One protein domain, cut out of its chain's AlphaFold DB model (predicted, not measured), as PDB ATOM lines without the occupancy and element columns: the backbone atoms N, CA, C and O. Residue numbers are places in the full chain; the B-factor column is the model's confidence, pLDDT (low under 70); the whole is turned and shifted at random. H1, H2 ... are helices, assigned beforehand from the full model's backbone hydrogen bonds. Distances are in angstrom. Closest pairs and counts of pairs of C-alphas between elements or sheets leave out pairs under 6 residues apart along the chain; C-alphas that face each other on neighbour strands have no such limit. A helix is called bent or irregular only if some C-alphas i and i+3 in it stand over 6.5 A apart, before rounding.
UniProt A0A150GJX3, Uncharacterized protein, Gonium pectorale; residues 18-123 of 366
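This is residues 18 to 123 of the 366 residues of an uncharacterized protein of Gonium pectorale (UniProt A0A150GJX3). One long helix, H5, runs out from a loose knot of short helices and loops, H2 to H4 with the stretches between them, and a tight turn leads to H6, a short hook at the free end. H1 stands off on its own at one side, joined to the knot by residues 28 to 34, and residues 105 to 123 stick out. The printed part has 106 residues with six named helices, H1 to H6 in order along the chain, and no named strand: the class is all helix. The whole is loose, with a radius of gyration of the C-alphas of 18.2 A, and spans 60 by 29 by 20 A, the projecting residues adding to its length.

H1, residues 18 to 27, touches no helix. H2, residues 35 to 44, is only just apart from H1, with the closest C-alphas 8.4 A from each other. H3, residues 56 to 59, touches no helix. H4, residues 80 to 84, and H5, residues 93 to 110, only just touch, and only at the corner by their link, with 3 pairs of C-alphas within 8 A; the closest are those of His 84 and Ile 93, 5.8 A apart. H5 uses residues 93 to 94 alone for this. H5 and H2 only just touch, and only at their ends, also with 3 pairs within 8 A; the closest C-alphas are those of Leu 35 and Ile 93, 6.9 A apart, and H5 uses residues 93 to 96 alone. They run opposite ways at a steep tilt of 51 degrees. H6, residues 115 to 122, touches no helix. In H1, H5 and H6 every O i to N i+4 pair is within hydrogen-bond range; in H2 4 of 6 are, in H4 0 of 1, with 0 of 2 O i to N i+3 pairs, and H3 is too short for an i+4 pair.

H1 begins at C-alpha 18 (-30.982, -28.081, 29.791) and is 14.0 A long. H2 measures 13.7 A and is irregular: C-alphas 38 and 41 are 7.5 A apart. H3 spans 5.2 A and H4 4.9 A; H4 is irregular, but only just, with C-alphas 81 and 84 6.6 A apart. H5, 26.0 A, begins at C-alpha 93 (-21.419, -18.128, 33.856). H6, 11.0 A, ends at C-alpha 122 (-47.048, -21.444, 51.772).

The two C-alphas farthest apart are those of Ala 63 and Ser 116, 59.9 A. The printed part has no cut. The links from H2 to H3 and from H3 to H4 are long, the latter being residues 60 to 79. Mean pLDDT of the printed part is 88.2; residues 86 to 91 are under 70.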
ATOM      1  N   GLU A  18     -30.448 -29.419  29.526       90.06
ATOM      2  CA  GLU A  18     -30.982 -28.081  29.791       90.06
ATOM      3  C   GLU A  18     -32.462 -27.948  29.411       90.06
ATOM      4  O   GLU A  18     -33.202 -27.279  30.123       90.06
ATOM      5  N   GLY A  19     -32.912 -28.610  28.337       89.69
ATOM      6  CA  GLY A  19     -34.330 -28.643  27.972       89.69
ATOM      7  C   GLY A  19     -35.184 -29.350  29.027       89.69
ATOM      8  O   GLY A  19     -36.232 -28.834  29.411       89.69
ATOM      9  N   ASP A  20     -34.694 -30.478  29.546       88.75
ATOM     10  CA  ASP A  20     -35.372 -31.241  30.600       88.75
ATOM     11  C   ASP A  20     -35.435 -30.428  31.901       88.75
ATOM     12  O   ASP A  20     -36.502 -30.271  32.496       88.75
ATOM     13  N   PHE A  21     -34.312 -29.819  32.305       92.69
ATOM     14  CA  PHE A  21     -34.254 -28.930  33.469       92.69
ATOM     15  C   PHE A  21     -35.165 -27.706  33.324       92.69
ATOM     16  O   PHE A  21     -35.781 -27.300  34.308       92.69
ATOM     17  N   PHE A  22     -35.313 -27.154  32.117       94.06
ATOM     18  CA  PHE A  22     -36.225 -26.038  31.869       94.06
ATOM     19  C   PHE A  22     -37.694 -26.448  32.009       94.06
ATOM     20  O   PHE A  22     -38.502 -25.676  32.532       94.06
ATOM     21  N   GLY A  23     -38.032 -27.675  31.602       93.12
ATOM     22  CA  GLY A  23     -39.344 -28.269  31.847       93.12
ATOM     23  C   GLY A  23     -39.669 -28.330  33.340       93.12
ATOM     24  O   GLY A  23     -40.706 -27.815  33.758       93.12
ATOM     25  N   TYR A  24     -38.748 -28.862  34.152       93.94
ATOM     26  CA  TYR A  24     -38.909 -28.896  35.610       93.94
ATOM     27  C   TYR A  24     -38.988 -27.497  36.222       93.94
ATOM     28  O   TYR A  24     -39.869 -27.234  37.039       93.94
ATOM     29  N   ALA A  25     -38.099 -26.587  35.819       96.00
ATOM     30  CA  ALA A  25     -38.081 -25.230  36.347       96.00
ATOM     31  C   ALA A  25     -39.402 -24.506  36.065       96.00
ATOM     32  O   ALA A  25     -39.991 -23.928  36.971       96.00
ATOM     33  N   THR A  26     -39.918 -24.616  34.840       95.75
ATOM     34  CA  THR A  26     -41.207 -24.023  34.467       95.75
ATOM     35  C   THR A  26     -42.355 -24.635  35.266       95.75
ATOM     36  O   THR A  26     -43.189 -23.903  35.793       95.75
ATOM     37  N   TYR A  27     -42.381 -25.965  35.394       95.62
ATOM     38  CA  TYR A  27     -43.435 -26.680  36.112       95.62
ATOM     39  C   TYR A  27     -43.522 -26.276  37.594       95.62
ATOM     40  O   TYR A  27     -44.616 -26.074  38.112       95.62
ATOM     41  N   TYR A  28     -42.376 -26.106  38.258       94.62
ATOM     42  CA  TYR A  28     -42.302 -25.732  39.676       94.62
ATOM     43  C   TYR A  28     -42.118 -24.222  39.917       94.62
ATOM     44  O   TYR A  28     -41.859 -23.810  41.046       94.62
ATOM     45  N   GLY A  29     -42.231 -23.380  38.883       93.88
ATOM     46  CA  GLY A  29     -42.084 -21.924  39.011       93.88
ATOM     47  C   GLY A  29     -40.682 -21.452  39.426       93.88
ATOM     48  O   GLY A  29     -40.535 -20.380  40.016       93.88
ATOM     49  N   LEU A  30     -39.642 -22.237  39.136       94.56
ATOM     50  CA  LEU A  30     -38.252 -21.929  39.463       94.56
ATOM     51  C   LEU A  30     -37.616 -21.023  38.405       94.56
ATOM     52  O   LEU A  30     -37.851 -21.153  37.204       94.56
ATOM     53  N   GLN A  31     -36.738 -20.129  38.858       94.75
ATOM     54  CA  GLN A  31     -35.900 -19.336  37.963       94.75
ATOM     55  C   GLN A  31     -34.777 -20.204  37.391       94.75
ATOM     56  O   GLN A  31     -34.085 -20.903  38.132       94.75
ATOM     57  N   MET A  32     -34.556 -20.118  36.081       95.06
ATOM     58  CA  MET A  32     -33.487 -20.834  35.393       95.06
ATOM     59  C   MET A  32     -32.765 -19.906  34.417       95.06
ATOM     60  O   MET A  32     -33.386 -19.098  33.729       95.06
ATOM     61  N   ILE A  33     -31.442 -20.044  34.343       95.19
ATOM     62  CA  ILE A  33     -30.597 -19.375  33.351       95.19
ATOM     63  C   ILE A  33     -30.106 -20.393  32.329       95.19
ATOM     64  O   ILE A  33     -29.749 -21.516  32.678       95.19
ATOM     65  N   SER A  34     -30.064 -19.977  31.065       93.38
ATOM     66  CA  SER A  34     -29.583 -20.811  29.969       93.38
ATOM     67  C   SER A  34     -28.191 -20.368  29.540       93.38
ATOM     68  O   SER A  34     -28.029 -19.297  28.948       93.38
ATOM     69  N   LEU A  35     -27.175 -21.196  29.809       90.12
ATOM     70  CA  LEU A  35     -25.826 -20.922  29.310       90.12
ATOM     71  C   LEU A  35     -25.821 -20.996  27.783       90.12
ATOM     72  O   LEU A  35     -25.300 -20.094  27.130       90.12
ATOM     73  N   LYS A  36     -26.467 -22.019  27.211       89.38
ATOM     74  CA  LYS A  36     -26.563 -22.203  25.762       89.38
ATOM     75  C   LYS A  36     -27.152 -20.966  25.088       89.38
ATOM     76  O   LYS A  36     -26.516 -20.426  24.192       89.38
ATOM     77  N   ALA A  37     -28.307 -20.469  25.528       90.38
ATOM     78  CA  ALA A  37     -28.916 -19.281  24.926       90.38
ATOM     79  C   ALA A  37     -28.037 -18.029  25.077       90.38
ATOM     80  O   ALA A  37     -27.957 -17.219  24.155       90.38
ATOM     81  N   ALA A  38     -27.346 -17.889  26.210       90.81
ATOM     82  CA  ALA A  38     -26.521 -16.724  26.491       90.81
ATOM     83  C   ALA A  38     -25.246 -16.644  25.640       90.81
ATOM     84  O   ALA A  38     -24.883 -15.560  25.183       90.81
ATOM     85  N   VAL A  39     -24.548 -17.768  25.437       89.19
ATOM     86  CA  VAL A  39     -23.190 -17.747  24.860       89.19
ATOM     87  C   VAL A  39     -23.076 -18.399  23.491       89.19
ATOM     88  O   VAL A  39     -22.113 -18.127  22.778       89.19
ATOM     89  N   TYR A  40     -24.050 -19.211  23.068       88.75
ATOM     90  CA  TYR A  40     -23.953 -19.968  21.815       88.75
ATOM     91  C   TYR A  40     -23.739 -19.073  20.592       88.75
ATOM     92  O   TYR A  40     -22.927 -19.386  19.723       88.75
ATOM     93  N   HIS A  41     -24.421 -17.927  20.519       89.50
ATOM     94  CA  HIS A  41     -24.236 -16.999  19.404       89.50
ATOM     95  C   HIS A  41     -22.840 -16.368  19.383       89.50
ATOM     96  O   HIS A  41     -22.288 -16.186  18.300       89.50
ATOM     97  N   GLN A  42     -22.250 -16.107  20.555       90.81
ATOM     98  CA  GLN A  42     -20.871 -15.624  20.670       90.81
ATOM     99  C   GLN A  42     -19.873 -16.706  20.251       90.81
ATOM    100  O   GLN A  42     -18.945 -16.428  19.491       90.81
ATOM    101  N   MET A  43     -20.113 -17.954  20.665       89.31
ATOM    102  CA  MET A  43     -19.302 -19.104  20.258       89.31
ATOM    103  C   MET A  43     -19.343 -19.316  18.747       89.31
ATOM    104  O   MET A  43     -18.304 -19.448  18.105       89.31
ATOM    105  N   ARG A  44     -20.542 -19.271  18.154       89.38
ATOM    106  CA  ARG A  44     -20.738 -19.399  16.705       89.38
ATOM    107  C   ARG A  44     -20.074 -18.264  15.924       89.38
ATOM    108  O   ARG A  44     -19.605 -18.492  14.816       89.38
ATOM    109  N   ALA A  45     -20.042 -17.059  16.487       90.31
ATOM    110  CA  ALA A  45     -19.362 -15.912  15.892       90.31
ATOM    111  C   ALA A  45     -17.832 -15.951  16.069       90.31
ATOM    112  O   ALA A  45     -17.147 -15.077  15.544       90.31
ATOM    113  N   GLY A  46     -17.287 -16.918  16.820       89.94
ATOM    114  CA  GLY A  46     -15.859 -16.966  17.140       89.94
ATOM    115  C   GLY A  46     -15.390 -15.762  17.959       89.94
ATOM    116  O   GLY A  46     -14.216 -15.385  17.882       89.94
ATOM    117  N   ALA A  47     -16.296 -15.137  18.720       91.69
ATOM    118  CA  ALA A  47     -15.979 -13.969  19.526       91.69
ATOM    119  C   ALA A  47     -14.851 -14.299  20.510       91.69
ATOM    120  O   ALA A  47     -14.813 -15.386  21.092       91.69
ATOM    121  N   ARG A  48     -13.920 -13.363  20.706       91.69
ATOM    122  CA  ARG A  48     -12.806 -13.546  21.644       91.69
ATOM    123  C   ARG A  48     -13.346 -13.853  23.048       91.69
ATOM    124  O   ARG A  48     -14.206 -13.133  23.546       91.69
ATOM    125  N   GLY A  49     -12.852 -14.928  23.656       89.25
ATOM    126  CA  GLY A  49     -13.314 -15.471  24.941       89.25
ATOM    127  C   GLY A  49     -14.394 -16.546  24.808       89.25
ATOM    128  O   GLY A  49     -14.671 -17.260  25.765       89.25
ATOM    129  N   PHE A  50     -14.976 -16.701  23.618       91.56
ATOM    130  CA  PHE A  50     -16.017 -17.678  23.307       91.56
ATOM    131  C   PHE A  50     -15.584 -18.665  22.219       91.56
ATOM    132  O   PHE A  50     -16.404 -19.435  21.729       91.56
ATOM    133  N   GLN A  51     -14.317 -18.664  21.811       90.81
ATOM    134  CA  GLN A  51     -13.857 -19.569  20.766       90.81
ATOM    135  C   GLN A  51     -13.844 -21.012  21.282       90.81
ATOM    136  O   GLN A  51     -13.395 -21.284  22.393       90.81
ATOM    137  N   VAL A  52     -14.353 -21.930  20.459       91.44
ATOM    138  CA  VAL A  52     -14.496 -23.365  20.782       91.44
ATOM    139  C   VAL A  52     -13.793 -24.267  19.763       91.44
ATOM    140  O   VAL A  52     -14.010 -25.471  19.749       91.44
ATOM    141  N   HIS A  53     -12.979 -23.683  18.877       88.38
ATOM    142  CA  HIS A  53     -12.255 -24.422  17.837       88.38
ATOM    143  C   HIS A  53     -11.020 -25.164  18.373       88.38
ATOM    144  O   HIS A  53     -10.451 -25.982  17.659       88.38
ATOM    145  N   ALA A  54     -10.596 -24.850  19.598       88.69
ATOM    146  CA  ALA A  54      -9.485 -25.477  20.297       88.69
ATOM    147  C   ALA A  54      -9.779 -25.513  21.800       88.69
ATOM    148  O   ALA A  54     -10.576 -24.714  22.306       88.69
ATOM    149  N   LEU A  55      -9.115 -26.426  22.505       87.94
ATOM    150  CA  LEU A  55      -9.196 -26.551  23.956       87.94
ATOM    151  C   LEU A  55      -7.957 -25.928  24.591       87.94
ATOM    152  O   LEU A  55      -6.848 -26.056  24.073       87.94
ATOM    153  N   ARG A  56      -8.112 -25.261  25.735       86.88
ATOM    154  CA  ARG A  56      -6.977 -24.556  26.344       86.88
ATOM    155  C   ARG A  56      -5.841 -25.488  26.759       86.88
ATOM    156  O   ARG A  56      -4.682 -25.089  26.669       86.88
ATOM    157  N   TYR A  57      -6.137 -26.714  27.195       85.19
ATOM    158  CA  TYR A  57      -5.072 -27.660  27.537       85.19
ATOM    159  C   TYR A  57      -4.211 -28.030  26.316       85.19
ATOM    160  O   TYR A  57      -3.017 -28.262  26.480       85.19
ATOM    161  N   GLU A  58      -4.781 -28.041  25.107       85.62
ATOM    162  CA  GLU A  58      -4.074 -28.380  23.860       85.62
ATOM    163  C   GLU A  58      -3.133 -27.262  23.428       85.62
ATOM    164  O   GLU A  58      -2.094 -27.508  22.819       85.62
ATOM    165  N   THR A  59      -3.479 -26.020  23.765       85.06
ATOM    166  CA  THR A  59      -2.689 -24.852  23.389       85.06
ATOM    167  C   THR A  59      -1.723 -24.399  24.480       85.06
ATOM    168  O   THR A  59      -0.987 -23.437  24.277       85.06
ATOM    169  N   ARG A  60      -1.683 -25.088  25.628       83.06
ATOM    170  CA  ARG A  60      -0.896 -24.686  26.805       83.06
ATOM    171  C   ARG A  60       0.601 -24.563  26.522       83.06
ATOM    172  O   ARG A  60       1.230 -23.639  27.031       83.06
ATOM    173  N   ASP A  61       1.138 -25.451  25.692       83.38
ATOM    174  CA  ASP A  61       2.552 -25.440  25.297       83.38
ATOM    175  C   ASP A  61       2.803 -24.573  24.051       83.38
ATOM    176  O   ASP A  61       3.945 -24.298  23.682       83.38
ATOM    177  N   ASN A  62       1.736 -24.094  23.404       83.62
ATOM    178  CA  ASN A  62       1.828 -23.222  22.249       83.62
ATOM    179  C   ASN A  62       1.784 -21.751  22.687       83.62
ATOM    180  O   ASN A  62       0.711 -21.152  22.816       83.62
ATOM    181  N   ALA A  63       2.969 -21.153  22.829       71.75
ATOM    182  CA  ALA A  63       3.154 -19.747  23.192       71.75
ATOM    183  C   ALA A  63       2.454 -18.744  22.248       71.75
ATOM    184  O   ALA A  63       2.279 -17.587  22.619       71.75
ATOM    185  N   SER A  64       2.051 -19.168  21.043       73.06
ATOM    186  CA  SER A  64       1.327 -18.318  20.085       73.06
ATOM    187  C   SER A  64      -0.192 -18.289  20.284       73.06
ATOM    188  O   SER A  64      -0.870 -17.462  19.676       73.06
ATOM    189  N   SER A  65      -0.748 -19.171  21.119       83.69
ATOM    190  CA  SER A  65      -2.185 -19.178  21.394       83.69
ATOM    191  C   SER A  65      -2.563 -18.070  22.378       83.69
ATOM    192  O   SER A  65      -1.863 -17.867  23.364       83.69
ATOM    193  N   ASP A  66      -3.670 -17.356  22.130       90.06
ATOM    194  CA  ASP A  66      -4.264 -16.428  23.104       90.06
ATOM    195  C   ASP A  66      -5.162 -17.227  24.064       90.06
ATOM    196  O   ASP A  66      -6.291 -17.575  23.696       90.06
ATOM    197  N   PRO A  67      -4.736 -17.516  25.310       86.12
ATOM    198  CA  PRO A  67      -5.527 -18.334  26.227       86.12
ATOM    199  C   PRO A  67      -6.819 -17.630  26.665       86.12
ATOM    200  O   PRO A  67      -7.731 -18.285  27.164       86.12
ATOM    201  N   ALA A  68      -6.905 -16.306  26.487       89.81
ATOM    202  CA  ALA A  68      -8.102 -15.519  26.756       89.81
ATOM    203  C   ALA A  68      -9.109 -15.548  25.591       89.81
ATOM    204  O   ALA A  68     -10.189 -14.971  25.706       89.81
ATOM    205  N   ALA A  69      -8.780 -16.194  24.468       90.94
ATOM    206  CA  ALA A  69      -9.689 -16.326  23.337       90.94
ATOM    207  C   ALA A  69     -10.614 -17.552  23.447       90.94
ATOM    208  O   ALA A  69     -11.732 -17.508  22.925       90.94
ATOM    209  N   LEU A  70     -10.178 -18.607  24.144       90.88
ATOM    210  CA  LEU A  70     -10.853 -19.907  24.211       90.88
ATOM    211  C   LEU A  70     -11.842 -19.982  25.376       90.88
ATOM    212  O   LEU A  70     -11.524 -19.535  26.473       90.88
ATOM    213  N   PHE A  71     -13.019 -20.573  25.161       91.75
ATOM    214  CA  PHE A  71     -14.053 -20.702  26.195       91.75
ATOM    215  C   PHE A  71     -13.815 -21.874  27.148       91.75
ATOM    216  O   PHE A  71     -14.105 -21.762  28.338       91.75
ATOM    217  N   TYR A  72     -13.324 -23.000  26.631       91.69
ATOM    218  CA  TYR A  72     -13.215 -24.249  27.377       91.69
ATOM    219  C   TYR A  72     -11.766 -24.581  27.760       91.69
ATOM    220  O   TYR A  72     -10.829 -24.352  26.993       91.69
ATOM    221  N   GLU A  73     -11.587 -25.125  28.963       90.75
ATOM    222  CA  GLU A  73     -10.322 -25.703  29.417       90.75
ATOM    223  C   GLU A  73     -10.054 -27.037  28.713       90.75
ATOM    224  O   GLU A  73      -8.959 -27.246  28.197       90.75
ATOM    225  N   ASP A  74     -11.080 -27.890  28.652       86.19
ATOM    226  CA  ASP A  74     -11.113 -29.198  27.994       86.19
ATOM    227  C   ASP A  74     -12.451 -29.407  27.261       86.19
ATOM    228  O   ASP A  74     -13.175 -28.451  27.022       86.19
ATOM    229  N   ALA A  75     -12.805 -30.632  26.874       82.44
ATOM    230  CA  ALA A  75     -13.994 -30.884  26.059       82.44
ATOM    231  C   ALA A  75     -15.328 -30.412  26.683       82.44
ATOM    232  O   ALA A  75     -16.318 -30.294  25.961       82.44
ATOM    233  N   MET A  76     -15.386 -30.157  27.996       83.56
ATOM    234  CA  MET A  76     -16.633 -29.777  28.670       83.56
ATOM    235  C   MET A  76     -16.484 -28.716  29.762       83.56
ATOM    236  O   MET A  76     -17.453 -28.013  30.055       83.56
ATOM    237  N   HIS A  77     -15.310 -28.581  30.379       89.81
ATOM    238  CA  HIS A  77     -15.105 -27.642  31.474       89.81
ATOM    239  C   HIS A  77     -14.844 -26.242  30.922       89.81
ATOM    240  O   HIS A  77     -13.897 -26.054  30.154       89.81
ATOM    241  N   PRO A  78     -15.643 -25.231  31.299       91.56
ATOM    242  CA  PRO A  78     -15.341 -23.848  30.966       91.56
ATOM    243  C   PRO A  78     -13.967 -23.458  31.525       91.56
ATOM    244  O   PRO A  78     -13.563 -23.893  32.602       91.56
ATOM    245  N   SER A  79     -13.224 -22.621  30.812       90.38
ATOM    246  CA  SER A  79     -11.920 -22.174  31.280       90.38
ATOM    247  C   SER A  79     -12.055 -21.187  32.434       90.38
ATOM    248  O   SER A  79     -12.962 -20.353  32.466       90.38
ATOM    249  N   GLY A  80     -11.105 -21.224  33.370       86.31
ATOM    250  CA  GLY A  80     -11.024 -20.259  34.468       86.31
ATOM    251  C   GLY A  80     -10.930 -18.796  34.013       86.31
ATOM    252  O   GLY A  80     -11.397 -17.917  34.731       86.31
ATOM    253  N   LEU A  81     -10.351 -18.540  32.832       84.56
ATOM    254  CA  LEU A  81     -10.079 -17.189  32.312       84.56
ATOM    255  C   LEU A  81     -11.247 -16.528  31.568       84.56
ATOM    256  O   LEU A  81     -11.249 -15.308  31.419       84.56
ATOM    257  N   THR A  82     -12.181 -17.317  31.047       86.50
ATOM    258  CA  THR A  82     -13.196 -16.854  30.082       86.50
ATOM    259  C   THR A  82     -14.571 -17.437  30.401       86.50
ATOM    260  O   THR A  82     -15.554 -16.706  30.519       86.50
ATOM    261  N   GLY A  83     -14.642 -18.751  30.620       85.00
ATOM    262  CA  GLY A  83     -15.868 -19.464  30.959       85.00
ATOM    263  C   GLY A  83     -16.356 -19.216  32.394       85.00
ATOM    264  O   GLY A  83     -17.516 -18.850  32.601       85.00
ATOM    265  N   HIS A  84     -15.472 -19.386  33.388       85.44
ATOM    266  CA  HIS A  84     -15.798 -19.252  34.816       85.44
ATOM    267  C   HIS A  84     -15.528 -17.855  35.406       85.44
ATOM    268  O   HIS A  84     -16.329 -17.387  36.219       85.44
ATOM    269  N   ARG A  85     -14.403 -17.193  35.075       71.44
ATOM    270  CA  ARG A  85     -13.947 -15.952  35.745       71.44
ATOM    271  C   ARG A  85     -13.242 -14.949  34.811       71.44
ATOM    272  O   ARG A  85     -12.982 -15.248  33.661       71.44
ATOM    273  N   ARG A  86     -12.998 -13.740  35.350       46.94
ATOM    274  CA  ARG A  86     -12.505 -12.487  34.727       46.94
ATOM    275  C   ARG A  86     -11.161 -12.601  33.988       46.94
ATOM    276  O   ARG A  86     -10.183 -12.911  34.659       46.94
ATOM    277  N   VAL A  87     -11.083 -12.031  32.776       37.84
ATOM    278  CA  VAL A  87     -10.174 -10.909  32.424       37.84
ATOM    279  C   VAL A  87     -10.809 -10.061  31.307       37.84
ATOM    280  O   VAL A  87     -11.014 -10.564  30.212       37.84
ATOM    281  N   ALA A  88     -11.080  -8.775  31.582       54.34
ATOM    282  CA  ALA A  88     -11.429  -7.674  30.651       54.34
ATOM    283  C   ALA A  88     -12.621  -7.840  29.672       54.34
ATOM    284  O   ALA A  88     -13.139  -6.846  29.167       54.34
ATOM    285  N   LEU A  89     -13.106  -9.054  29.443       52.03
ATOM    286  CA  LEU A  89     -14.261  -9.413  28.631       52.03
ATOM    287  C   LEU A  89     -15.217 -10.187  29.553       52.03
ATOM    288  O   LEU A  89     -14.786 -10.971  30.398       52.03
ATOM    289  N   ARG A  90     -16.506  -9.848  29.501       55.50
ATOM    290  CA  ARG A  90     -17.522 -10.178  30.518       55.50
ATOM    291  C   ARG A  90     -17.569 -11.693  30.827       55.50
ATOM    292  O   ARG A  90     -17.663 -12.463  29.873       55.50
ATOM    293  N   PRO A  91     -17.533 -12.126  32.107       66.31
ATOM    294  CA  PRO A  91     -17.659 -13.539  32.464       66.31
ATOM    295  C   PRO A  91     -18.947 -14.134  31.897       66.31
ATOM    296  O   PRO A  91     -19.988 -13.495  31.951       66.31
ATOM    297  N   ALA A  92     -18.923 -15.369  31.406       80.62
ATOM    298  CA  ALA A  92     -20.154 -15.993  30.933       80.62
ATOM    299  C   ALA A  92     -21.040 -16.464  32.094       80.62
ATOM    300  O   ALA A  92     -22.127 -15.942  32.313       80.62
ATOM    301  N   ILE A  93     -20.569 -17.446  32.868       89.94
ATOM    302  CA  ILE A  93     -21.419 -18.128  33.856       89.94
ATOM    303  C   ILE A  93     -21.703 -17.226  35.060       89.94
ATOM    304  O   ILE A  93     -22.850 -17.108  35.489       89.94
ATOM    305  N   ALA A  94     -20.677 -16.552  35.587       89.50
ATOM    306  CA  ALA A  94     -20.844 -15.693  36.756       89.50
ATOM    307  C   ALA A  94     -21.759 -14.489  36.471       89.50
ATOM    308  O   ALA A  94     -22.591 -14.167  37.314       89.50
ATOM    309  N   GLU A  95     -21.670 -13.858  35.293       88.50
ATOM    310  CA  GLU A  95     -22.556 -12.732  34.942       88.50
ATOM    311  C   GLU A  95     -24.003 -13.171  34.752       88.50
ATOM    312  O   GLU A  95     -24.901 -12.401  35.068       88.50
ATOM    313  N   LEU A  96     -24.261 -14.394  34.278       91.50
ATOM    314  CA  LEU A  96     -25.635 -14.892  34.190       91.50
ATOM    315  C   LEU A  96     -26.265 -15.030  35.576       91.50
ATOM    316  O   LEU A  96     -27.394 -14.590  35.786       91.50
ATOM    317  N   VAL A  97     -25.518 -15.579  36.537       93.00
ATOM    318  CA  VAL A  97     -25.982 -15.705  37.926       93.00
ATOM    319  C   VAL A  97     -26.135 -14.327  38.573       93.00
ATOM    320  O   VAL A  97     -27.183 -14.028  39.140       93.00
ATOM    321  N   ILE A  98     -25.128 -13.456  38.455       93.19
ATOM    322  CA  ILE A  98     -25.173 -12.089  39.000       93.19
ATOM    323  C   ILE A  98     -26.317 -11.294  38.363       93.19
ATOM    324  O   ILE A  98     -27.059 -10.614  39.066       93.19
ATOM    325  N   GLY A  99     -26.502 -11.398  37.048       93.50
ATOM    326  CA  GLY A  99     -27.569 -10.741  36.305       93.50
ATOM    327  C   GLY A  99     -28.955 -11.189  36.758       93.50
ATOM    328  O   GLY A  99     -29.826 -10.339  36.954       93.50
ATOM    329  N   LEU A 100     -29.153 -12.490  37.001       95.31
ATOM    330  CA  LEU A 100     -30.387 -13.004  37.599       95.31
ATOM    331  C   LEU A 100     -30.620 -12.391  38.988       95.31
ATOM    332  O   LEU A 100     -31.684 -11.827  39.233       95.31
ATOM    333  N   LEU A 101     -29.617 -12.430  39.872       96.38
ATOM    334  CA  LEU A 101     -29.724 -11.877  41.228       96.38
ATOM    335  C   LEU A 101     -30.027 -10.374  41.222       96.38
ATOM    336  O   LEU A 101     -30.899  -9.917  41.957       96.38
ATOM    337  N   LEU A 102     -29.356  -9.599  40.366       96.38
ATOM    338  CA  LEU A 102     -29.607  -8.166  40.208       96.38
ATOM    339  C   LEU A 102     -30.999  -7.886  39.635       96.38
ATOM    340  O   LEU A 102     -31.630  -6.907  40.030       96.38
ATOM    341  N   THR A 103     -31.484  -8.727  38.722       96.06
ATOM    342  CA  THR A 103     -32.840  -8.617  38.167       96.06
ATOM    343  C   THR A 103     -33.882  -8.852  39.253       96.06
ATOM    344  O   THR A 103     -34.794  -8.041  39.400       96.06
ATOM    345  N   VAL A 104     -33.706  -9.897  40.069       95.06
ATOM    346  CA  VAL A 104     -34.573 -10.182  41.221       95.06
ATOM    347  C   VAL A 104     -34.522  -9.039  42.234       95.06
ATOM    348  O   VAL A 104     -35.567  -8.524  42.621       95.06
ATOM    349  N   ALA A 105     -33.327  -8.577  42.613       96.44
ATOM    350  CA  ALA A 105     -33.163  -7.487  43.574       96.44
ATOM    351  C   ALA A 105     -33.842  -6.193  43.100       96.44
ATOM    352  O   ALA A 105     -34.578  -5.563  43.854       96.44
ATOM    353  N   ARG A 106     -33.656  -5.812  41.830       96.88
ATOM    354  CA  ARG A 106     -34.343  -4.653  41.236       96.88
ATOM    355  C   ARG A 106     -35.853  -4.851  41.187       96.88
ATOM    356  O   ARG A 106     -36.580  -3.908  41.476       96.88
ATOM    357  N   GLY A 107     -36.309  -6.058  40.857       95.62
ATOM    358  CA  GLY A 107     -37.722  -6.420  40.882       95.62
ATOM    359  C   GLY A 107     -38.339  -6.239  42.266       95.62
ATOM    360  O   GLY A 107     -39.418  -5.673  42.371       95.62
ATOM    361  N   LEU A 108     -37.628  -6.621  43.328       95.44
ATOM    362  CA  LEU A 108     -38.076  -6.421  44.710       95.44
ATOM    363  C   LEU A 108     -38.057  -4.947  45.142       95.44
ATOM    364  O   LEU A 108     -38.855  -4.551  45.983       95.44
ATOM    365  N   VAL A 109     -37.185  -4.115  44.566       97.00
ATOM    366  CA  VAL A 109     -37.210  -2.660  44.801       97.00
ATOM    367  C   VAL A 109     -38.423  -2.014  44.127       97.00
ATOM    368  O   VAL A 109     -39.081  -1.171  44.731       97.00
ATOM    369  N   THR A 110     -38.736  -2.390  42.883       97.25
ATOM    370  CA  THR A 110     -39.852  -1.795  42.123       97.25
ATOM    371  C   THR A 110     -41.211  -2.388  42.489       97.25
ATOM    372  O   THR A 110     -42.231  -1.704  42.409       97.25
ATOM    373  N   ARG A 111     -41.234  -3.649  42.919       96.56
ATOM    374  CA  ARG A 111     -42.397  -4.377  43.418       96.56
ATOM    375  C   ARG A 111     -41.997  -5.101  44.710       96.56
ATOM    376  O   ARG A 111     -41.628  -6.274  44.663       96.56
ATOM    377  N   PRO A 112     -42.077  -4.406  45.858       95.75
ATOM    378  CA  PRO A 112     -41.801  -5.009  47.153       95.75
ATOM    379  C   PRO A 112     -42.675  -6.229  47.414       95.75
ATOM    380  O   PRO A 112     -43.825  -6.284  46.965       95.75
ATOM    381  N   TRP A 113     -42.110  -7.164  48.175       94.88
ATOM    382  CA  TRP A 113     -42.776  -8.387  48.603       94.88
ATOM    383  C   TRP A 113     -44.107  -8.083  49.301       94.88
ATOM    384  O   TRP A 113     -44.163  -7.265  50.222       94.88
ATOM    385  N   ARG A 114     -45.181  -8.750  48.878       95.31
ATOM    386  CA  ARG A 114     -46.540  -8.564  49.403       95.31
ATOM    387  C   ARG A 114     -46.977  -9.748  50.253       95.31
ATOM    388  O   ARG A 114     -46.537 -10.876  50.063       95.31
ATOM    389  N   GLN A 115     -47.935  -9.519  51.149       93.31
ATOM    390  CA  GLN A 115     -48.522 -10.591  51.961       93.31
ATOM    391  C   GLN A 115     -49.156 -11.702  51.107       93.31
ATOM    392  O   GLN A 115     -48.978 -12.875  51.413       93.31
ATOM    393  N   SER A 116     -49.794 -11.356  49.985       92.62
ATOM    394  CA  SER A 116     -50.328 -12.338  49.030       92.62
ATOM    395  C   SER A 116     -49.241 -13.244  48.427       92.62
ATOM    396  O   SER A 116     -49.509 -14.375  48.041       92.62
ATOM    397  N   GLU A 117     -47.997 -12.768  48.337       93.25
ATOM    398  CA  GLU A 117     -46.859 -13.574  47.873       93.25
ATOM    399  C   GLU A 117     -46.355 -14.503  48.988       93.25
ATOM    400  O   GLU A 117     -45.926 -15.621  48.712       93.25
ATOM    401  N   ALA A 118     -46.498 -14.109  50.260       92.50
ATOM    402  CA  ALA A 118     -46.250 -14.999  51.395       92.50
ATOM    403  C   ALA A 118     -47.242 -16.175  51.441       92.50
ATOM    404  O   ALA A 118     -46.859 -17.277  51.825       92.50
ATOM    405  N   GLU A 119     -48.492 -15.962  51.027       92.50
ATOM    406  CA  GLU A 119     -49.486 -17.035  50.887       92.50
ATOM    407  C   GLU A 119     -49.108 -18.009  49.766       92.50
ATOM    408  O   GLU A 119     -49.169 -19.218  49.973       92.50
ATOM    409  N   LEU A 120     -48.625 -17.504  48.625       89.00
ATOM    410  CA  LEU A 120     -48.131 -18.343  47.526       89.00
ATOM    411  C   LEU A 120     -46.941 -19.217  47.941       89.00
ATOM    412  O   LEU A 120     -46.889 -20.379  47.562       89.00
ATOM    413  N   VAL A 121     -46.012 -18.693  48.747       89.25
ATOM    414  CA  VAL A 121     -44.875 -19.482  49.267       89.25
ATOM    415  C   VAL A 121     -45.330 -20.606  50.199       89.25
ATOM    416  O   VAL A 121     -44.657 -21.628  50.299       89.25
ATOM    417  N   ARG A 122     -46.460 -20.426  50.888       91.94
ATOM    418  CA  ARG A 122     -47.048 -21.444  51.772       91.94
ATOM    419  C   ARG A 122     -47.978 -22.406  51.042       91.94
ATOM    420  O   ARG A 122     -48.385 -23.400  51.638       91.94
ATOM    421  N   ALA A 123     -48.355 -22.104  49.801       91.94
ATOM    422  CA  ALA A 123     -49.190 -22.994  49.019       91.94
ATOM    423  C   ALA A 123     -48.454 -24.329  48.804       91.94
ATOM    424  O   ALA A 123     -47.233 -24.339  48.624       91.94
TER     425      ALA A 123